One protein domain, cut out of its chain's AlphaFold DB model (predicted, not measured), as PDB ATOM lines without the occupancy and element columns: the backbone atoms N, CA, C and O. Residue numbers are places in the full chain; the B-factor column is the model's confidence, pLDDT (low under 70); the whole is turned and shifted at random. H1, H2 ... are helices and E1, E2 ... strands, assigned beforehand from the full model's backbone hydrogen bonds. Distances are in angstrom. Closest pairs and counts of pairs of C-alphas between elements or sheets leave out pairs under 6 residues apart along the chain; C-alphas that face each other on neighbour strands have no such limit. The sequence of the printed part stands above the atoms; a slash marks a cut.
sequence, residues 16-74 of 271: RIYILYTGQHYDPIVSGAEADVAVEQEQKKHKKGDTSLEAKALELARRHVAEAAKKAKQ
ATOM      1  N   ARG A  16      23.393  21.019  17.138       90.12
ATOM      2  CA  ARG A  16      22.941  21.028  18.529       90.12
ATOM      3  C   ARG A  16      22.573  19.612  18.976       90.12
ATOM      4  O   ARG A  16      22.205  18.777  18.148       90.12
ATOM      5  N   ILE A  17      22.625  19.390  20.281       92.25
ATOM      6  CA  ILE A  17      22.081  18.213  20.962       92.25
ATOM      7  C   ILE A  17      21.117  18.696  22.046       92.25
ATOM      8  O   ILE A  17      21.262  19.820  22.534       92.25
ATOM      9  N   TYR A  18      20.150  17.867  22.415       92.31
ATOM     10  CA  TYR A  18      19.220  18.160  23.501       92.31
ATOM     11  C   TYR A  18      19.507  17.225  24.673       92.31
ATOM     12  O   TYR A  18      19.709  16.027  24.485       92.31
ATOM     13  N   ILE A  19      19.546  17.783  25.878       93.38
ATOM     14  CA  ILE A  19      19.785  17.035  27.111       93.38
ATOM     15  C   ILE A  19      18.725  17.467  28.121       93.38
ATOM     16  O   ILE A  19      18.520  18.664  28.334       93.38
ATOM     17  N   LEU A  20      18.049  16.497  28.725       93.12
ATOM     18  CA  LEU A  20      17.157  16.698  29.854       93.12
ATOM     19  C   LEU A  20      17.985  16.685  31.139       93.12
ATOM     20  O   LEU A  20      18.673  15.711  31.421       93.12
ATOM     21  N   TYR A  21      17.903  17.752  31.927       91.75
ATOM     22  CA  TYR A  21      18.495  17.788  33.261       91.75
ATOM     23  C   TYR A  21      17.408  17.575  34.315       91.75
ATOM     24  O   TYR A  21      16.440  18.335  34.368       91.75
ATOM     25  N   THR A  22      17.577  16.560  35.160       86.12
ATOM     26  CA  THR A  22      16.593  16.147  36.178       86.12
ATOM     27  C   THR A  22      16.890  16.716  37.570       86.12
ATOM     28  O   THR A  22      16.237  16.361  38.545       86.12
ATOM     29  N   GLY A  23      17.892  17.596  37.688       83.62
ATOM     30  CA  GLY A  23      18.393  18.123  38.964       83.62
ATOM     31  C   GLY A  23      19.566  17.322  39.537       83.62
ATOM     32  O   GLY A  23      20.428  17.889  40.202       83.62
ATOM     33  N   GLN A  24      19.660  16.027  39.225       83.06
ATOM     34  CA  GLN A  24      20.780  15.167  39.644       83.06
ATOM     35  C   GLN A  24      21.448  14.437  38.473       83.06
ATOM     36  O   GLN A  24      22.630  14.114  38.560       83.06
ATOM     37  N   HIS A  25      20.727  14.220  37.369       88.00
ATOM     38  CA  HIS A  25      21.209  13.470  36.210       88.00
ATOM     39  C   HIS A  25      20.961  14.225  34.894       88.00
ATOM     40  O   HIS A  25      20.126  15.131  34.832       88.00
ATOM     41  N   TYR A  26      21.705  13.850  33.851       91.38
ATOM     42  CA  TYR A  26      21.564  14.362  32.490       91.38
ATOM     43  C   TYR A  26      21.232  13.216  31.536       91.38
ATOM     44  O   TYR A  26      22.054  12.324  31.341       91.38
ATOM     45  N   ASP A  27      20.065  13.280  30.901       90.56
ATOM     46  CA  ASP A  27      19.601  12.267  29.955       90.56
ATOM     47  C   ASP A  27      19.569  12.831  28.526       90.56
ATOM     48  O   ASP A  27      19.029  13.921  28.303       90.56
ATOM     49  N   PRO A  28      20.146  12.141  27.527       91.69
ATOM     50  CA  PRO A  28      20.108  12.605  26.147       91.69
ATOM     51  C   PRO A  28      18.683  12.519  25.590       91.69
ATOM     52  O   PRO A  28      18.010  11.501  25.724       91.69
ATOM     53  N   ILE A  29      18.241  13.570  24.902       91.06
ATOM     54  CA  ILE A  29      17.012  13.536  24.106       91.06
ATOM     55  C   ILE A  29      17.403  13.213  22.666       91.06
ATOM     56  O   ILE A  29      18.228  13.904  22.063       91.06
ATOM     57  N   VAL A  30      16.792  12.168  22.117       91.06
ATOM     58  CA  VAL A  30      17.025  11.679  20.754       91.06
ATOM     59  C   VAL A  30      15.731  11.745  19.946       91.06
ATOM     60  O   VAL A  30      14.640  11.770  20.516       91.06
ATOM     61  N   SER A  31      15.830  11.781  18.618       88.12
ATOM     62  CA  SER A  31      14.665  11.661  17.735       88.12
ATOM     63  C   SER A  31      14.789  10.453  16.813       88.12
ATOM     64  O   SER A  31      15.863  10.208  16.271       88.12
ATOM     65  N   GLY A  32      13.682   9.757  16.576       86.31
ATOM     66  CA  GLY A  32      13.560   8.678  15.598       86.31
ATOM     67  C   GLY A  32      12.357   8.891  14.683       86.31
ATOM     68  O   GLY A  32      11.559   9.808  14.895       86.31
ATOM     69  N   ALA A  33      12.231   8.046  13.659       80.19
ATOM     70  CA  ALA A  33      11.036   8.011  12.813       80.19
ATOM     71  C   ALA A  33       9.799   7.518  13.587       80.19
ATOM     72  O   ALA A  33       8.682   7.941  13.300       80.19
ATOM     73  N   GLU A  34      10.020   6.666  14.592       80.44
ATOM     74  CA  GLU A  34       9.003   6.053  15.446       80.44
ATOM     75  C   GLU A  34       9.411   6.157  16.926       80.44
ATOM     76  O   GLU A  34      10.518   6.603  17.240       80.44
ATOM     77  N   ALA A  35       8.501   5.794  17.837       70.56
ATOM     78  CA  ALA A  35       8.706   5.918  19.283       70.56
ATOM     79  C   ALA A  35       9.802   4.980  19.826       70.56
ATOM     80  O   ALA A  35      10.565   5.400  20.692       70.56
ATOM     81  N   ASP A  36       9.920   3.771  19.267       75.62
ATOM     82  CA  ASP A  36      10.883   2.741  19.677       75.62
ATOM     83  C   ASP A  36      11.878   2.467  18.546       75.62
ATOM     84  O   ASP A  36      11.873   1.423  17.892       75.62
ATOM     85  N   VAL A  37      12.717   3.464  18.267       81.69
ATOM     86  CA  VAL A  37      13.737   3.361  17.226       81.69
ATOM     87  C   VAL A  37      14.965   2.617  17.761       81.69
ATOM     88  O   VAL A  37      15.379   2.821  18.902       81.69
ATOM     89  N   ALA A  38      15.583   1.762  16.943       83.50
ATOM     90  CA  ALA A  38      16.853   1.140  17.317       83.50
ATOM     91  C   ALA A  38      17.922   2.220  17.563       83.50
ATOM     92  O   ALA A  38      17.961   3.219  16.847       83.50
ATOM     93  N   VAL A  39      18.840   1.994  18.509       83.00
ATOM     94  CA  VAL A  39      19.886   2.971  18.893       83.00
ATOM     95  C   VAL A  39      20.685   3.491  17.687       83.00
ATOM     96  O   VAL A  39      21.105   4.645  17.643       83.00
ATOM     97  N   GLU A  40      20.873   2.639  16.681       85.81
ATOM     98  CA  GLU A  40      21.575   2.926  15.424       85.81
ATOM     99  C   GLU A  40      20.853   3.956  14.537       85.81
ATOM    100  O   GLU A  40      21.472   4.635  13.720       85.81
ATOM    101  N   GLN A  41      19.537   4.057  14.697       85.06
ATOM    102  CA  GLN A  41      18.626   4.897  13.925       85.06
ATOM    103  C   GLN A  41      18.234   6.175  14.690       85.06
ATOM    104  O   GLN A  41      17.515   7.022  14.158       85.06
ATOM    105  N   GLU A  42      18.723   6.343  15.923       90.31
ATOM    106  CA  GLU A  42      18.531   7.548  16.724       90.31
ATOM    107  C   GLU A  42      19.309   8.733  16.145       90.31
ATOM    108  O   GLU A  42      20.542   8.744  16.056       90.31
ATOM    109  N   GLN A  43      18.601   9.817  15.859       89.44
ATOM    110  CA  GLN A  43      19.221  11.093  15.558       89.44
ATOM    111  C   GLN A  43      19.465  11.877  16.853       89.44
ATOM    112  O   GLN A  43      18.538  12.352  17.506       89.44
ATOM    113  N   LYS A  44      20.750  12.032  17.195       90.50
ATOM    114  CA  LYS A  44      21.231  12.752  18.396       90.50
ATOM    115  C   LYS A  44      21.677  14.183  18.104       90.50
ATOM    116  O   LYS A  44      21.743  15.018  18.999       90.50
ATOM    117  N   LYS A  45      22.056  14.447  16.849       91.69
ATOM    118  CA  LYS A  45      22.567  15.737  16.374       91.69
ATOM    119  C   LYS A  45      21.554  16.366  15.428       91.69
ATOM    120  O   LYS A  45      21.162  15.760  14.429       91.69
ATOM    121  N   HIS A  46      21.201  17.612  15.704       90.50
ATOM    122  CA  HIS A  46      20.282  18.401  14.889       90.50
ATOM    123  C   HIS A  46      21.002  19.624  14.351       90.50
ATOM    124  O   HIS A  46      21.990  20.079  14.926       90.50
ATOM    125  N   LYS A  47      20.532  20.172  13.234       89.75
ATOM    126  CA  LYS A  47      21.198  21.304  12.591       89.75
ATOM    127  C   LYS A  47      21.226  22.524  13.525       89.75
ATOM    128  O   LYS A  47      20.269  22.796  14.256       89.75
ATOM    129  N   LYS A  48      22.313  23.304  13.494       86.06
ATOM    130  CA  LYS A  48      22.341  24.623  14.152       86.06
ATOM    131  C   LYS A  48      21.139  25.457  13.682       86.06
ATOM    132  O   LYS A  48      20.836  25.485  12.494       86.06
ATOM    133  N   GLY A  49      20.439  26.117  14.607       80.44
ATOM    134  CA  GLY A  49      19.258  26.930  14.274       80.44
ATOM    135  C   GLY A  49      17.931  26.162  14.157       80.44
ATOM    136  O   GLY A  49      16.885  26.780  14.275       80.44
ATOM    137  N   ASP A  50      17.945  24.822  14.131       83.88
ATOM    138  CA  ASP A  50      16.719  24.003  14.151       83.88
ATOM    139  C   ASP A  50      16.030  23.922  15.531       83.88
ATOM    140  O   ASP A  50      16.452  23.179  16.420       83.88
ATOM    141  N   THR A  51      14.961  24.696  15.705       83.19
ATOM    142  CA  THR A  51      14.150  24.776  16.932       83.19
ATOM    143  C   THR A  51      12.933  23.842  16.904       83.19
ATOM    144  O   THR A  51      12.139  23.842  17.843       83.19
ATOM    145  N   SER A  52      12.768  23.019  15.859       84.50
ATOM    146  CA  SER A  52      11.568  22.186  15.654       84.50
ATOM    147  C   SER A  52      11.292  21.198  16.794       84.50
ATOM    148  O   SER A  52      10.146  20.804  17.019       84.50
ATOM    149  N   LEU A  53      12.332  20.827  17.546       86.62
ATOM    150  CA  LEU A  53      12.248  19.916  18.684       86.62
ATOM    151  C   LEU A  53      12.082  20.618  20.036       86.62
ATOM    152  O   LEU A  53      11.801  19.939  21.017       86.62
ATOM    153  N   GLU A  54      12.207  21.946  20.126       89.81
ATOM    154  CA  GLU A  54      12.175  22.656  21.415       89.81
ATOM    155  C   GLU A  54      10.826  22.500  22.122       89.81
ATOM    156  O   GLU A  54      10.785  22.222  23.319       89.81
ATOM    157  N   ALA A  55       9.721  22.600  21.379       89.75
ATOM    158  CA  ALA A  55       8.385  22.389  21.930       89.75
ATOM    159  C   ALA A  55       8.219  20.965  22.492       89.75
ATOM    160  O   ALA A  55       7.730  20.804  23.609       89.75
ATOM    161  N   LYS A  56       8.701  19.951  21.759       89.75
ATOM    162  CA  LYS A  56       8.658  18.541  22.178       89.75
ATOM    163  C   LYS A  56       9.583  18.262  23.365       89.75
ATOM    164  O   LYS A  56       9.202  17.544  24.279       89.75
ATOM    165  N   ALA A  57      10.774  18.859  23.394       90.56
ATOM    166  CA  ALA A  57      11.705  18.743  24.514       90.56
ATOM    167  C   ALA A  57      11.134  19.385  25.789       90.56
ATOM    168  O   ALA A  57      11.247  18.820  26.876       90.56
ATOM    169  N   LEU A  58      10.465  20.537  25.663       92.50
ATOM    170  CA  LEU A  58       9.742  21.159  26.772       92.50
ATOM    171  C   LEU A  58       8.547  20.313  27.222       92.50
ATOM    172  O   LEU A  58       8.274  20.236  28.413       92.50
ATOM    173  N   GLU A  59       7.823  19.673  26.311       91.88
ATOM    174  CA  GLU A  59       6.756  18.740  26.677       91.88
ATOM    175  C   GLU A  59       7.302  17.518  27.431       91.88
ATOM    176  O   GLU A  59       6.797  17.196  28.506       91.88
ATOM    177  N   LEU A  60       8.390  16.913  26.941       90.50
ATOM    178  CA  LEU A  60       9.085  15.801  27.594       90.50
ATOM    179  C   LEU A  60       9.504  16.169  29.021       90.50
ATOM    180  O   LEU A  60       9.228  15.430  29.963       90.50
ATOM    181  N   ALA A  61      10.125  17.335  29.190       90.44
ATOM    182  CA  ALA A  61      10.553  17.819  30.493       90.44
ATOM    183  C   ALA A  61       9.360  18.101  31.429       90.44
ATOM    184  O   ALA A  61       9.431  17.779  32.613       90.44
ATOM    185  N   ARG A  62       8.225  18.616  30.923       92.00
ATOM    186  CA  ARG A  62       7.002  18.787  31.731       92.00
ATOM    187  C   ARG A  62       6.440  17.444  32.173       92.00
ATOM    188  O   ARG A  62       6.080  17.310  33.338       92.00
ATOM    189  N   ARG A  63       6.386  16.460  31.270       90.50
ATOM    190  CA  ARG A  63       5.943  15.099  31.589       90.50
ATOM    191  C   ARG A  63       6.848  14.467  32.639       90.50
ATOM    192  O   ARG A  63       6.336  13.937  33.610       90.50
ATOM    193  N   HIS A  64       8.164  14.605  32.497       89.19
ATOM    194  CA  HIS A  64       9.117  14.101  33.481       89.19
ATOM    195  C   HIS A  64       8.905  14.735  34.863       89.19
ATOM    196  O   HIS A  64       8.848  14.025  35.861       89.19
ATOM    197  N   VAL A  65       8.715  16.058  34.934       87.62
ATOM    198  CA  VAL A  65       8.399  16.751  36.196       87.62
ATOM    199  C   VAL A  65       7.061  16.283  36.773       87.62
ATOM    200  O   VAL A  65       6.971  16.051  37.975       87.62
ATOM    201  N   ALA A  66       6.029  16.122  35.944       87.50
ATOM    202  CA  ALA A  66       4.720  15.649  36.385       87.50
ATOM    203  C   ALA A  66       4.774  14.199  36.896       87.50
ATOM    204  O   ALA A  66       4.201  13.897  37.938       87.50
ATOM    205  N   GLU A  67       5.501  13.315  36.211       86.69
ATOM    206  CA  GLU A  67       5.739  11.938  36.649       86.69
ATOM    207  C   GLU A  67       6.559  11.886  37.935       86.69
ATOM    208  O   GLU A  67       6.237  11.103  38.821       86.69
ATOM    209  N   ALA A  68       7.590  12.722  38.071       83.12
ATOM    210  CA  ALA A  68       8.369  12.826  39.299       83.12
ATOM    211  C   ALA A  68       7.504  13.328  40.463       83.12
ATOM    212  O   ALA A  68       7.544  12.751  41.546       83.12
ATOM    213  N   ALA A  69       6.665  14.344  40.230       82.88
ATOM    214  CA  ALA A  69       5.712  14.836  41.218       82.88
ATOM    215  C   ALA A  69       4.696  13.752  41.606       82.88
ATOM    216  O   ALA A  69       4.438  13.563  42.791       82.88
ATOM    217  N   LYS A  70       4.172  12.995  40.631       81.50
ATOM    218  CA  LYS A  70       3.287  11.849  40.879       81.50
ATOM    219  C   LYS A  70       3.994  10.778  41.717       81.50
ATOM    220  O   LYS A  70       3.486  10.395  42.761       81.50
ATOM    221  N   LYS A  71       5.193  10.347  41.318       78.56
ATOM    222  CA  LYS A  71       5.996   9.345  42.042       78.56
ATOM    223  C   LYS A  71       6.373   9.791  43.457       78.56
ATOM    224  O   LYS A  71       6.425   8.956  44.345       78.56
ATOM    225  N   ALA A  72       6.600  11.086  43.683       73.25
ATOM    226  CA  ALA A  72       6.865  11.632  45.017       73.25
ATOM    227  C   ALA A  72       5.637  11.569  45.948       73.25
ATOM    228  O   ALA A  72       5.774  11.529  47.172       73.25
ATOM    229  N   LYS A  73       4.432  11.567  45.370       73.88
ATOM    230  CA  LYS A  73       3.168  11.413  46.098       73.88
ATOM    231  C   LYS A  73       2.776   9.947  46.292       73.88
ATOM    232  O   LYS A  73       2.048   9.650  47.231       73.88
ATOM    233  N   GLN A  74       3.281   9.043  45.452       77.56
ATOM    234  CA  GLN A  74       3.106   7.604  45.630       77.56
ATOM    235  C   GLN A  74       3.781   7.123  46.917       77.56
ATOM    236  O   GLN A  74       4.783   7.676  47.386       77.56
TER     237      GLN A  74
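What this domain is: This is residues 16 to 74 of the 271 residues of the protein "Yod1 protein" of Symbiodinium sp. CCMP2456 (UniProt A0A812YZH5). A short two-stranded hairpin, E1 and E2, has one long helix, H1, packed on it by residues 54 to 64, mostly beside E1; residues 69 to 74, of which 69 to 73 belong to H1, stick out, and a long looping stretch, residues 30 to 53, joins E2 to H1. The printed part has 59 residues, in the order E1, E2, H1, with an antiparallel sheet; the class is mixed, with 28 residues in named elements, under half. It is loose, radius of gyration of the C-alphas 13.0 A, spanning 38 by 25 by 19 A.

Where its parts are: E1, residues 18 to 21, begins at C-alpha 18 (19.220, 18.160, 23.501) and measures 9.8 A. E2, residues 26 to 29, measures 9.6 A. H1, residues 54 to 73, measures 28.6 A and ends at C-alpha 73 (3.168, 11.413, 46.098).

How they stand to each other: E1 and E2 form a hairpin, antiparallel at 147 degrees, with N 20 and O 27 within hydrogen-bond range at 2.8 A. The closest C-alphas of E1 and H1, Leu 20 and Ala 61, are 6.7 A apart; those of E2 and H1, Ile 29 and Ala 57, 7.4 A. In H1 every O i to N i+4 pair is within hydrogen-bond range.

The domain as a whole: The C-alphas farthest apart, Lys 48 and Gln 74, are 40.6 A apart. The printed part has no cut; the link E2 to H1 is long. No printed residue is under 70 in pLDDT.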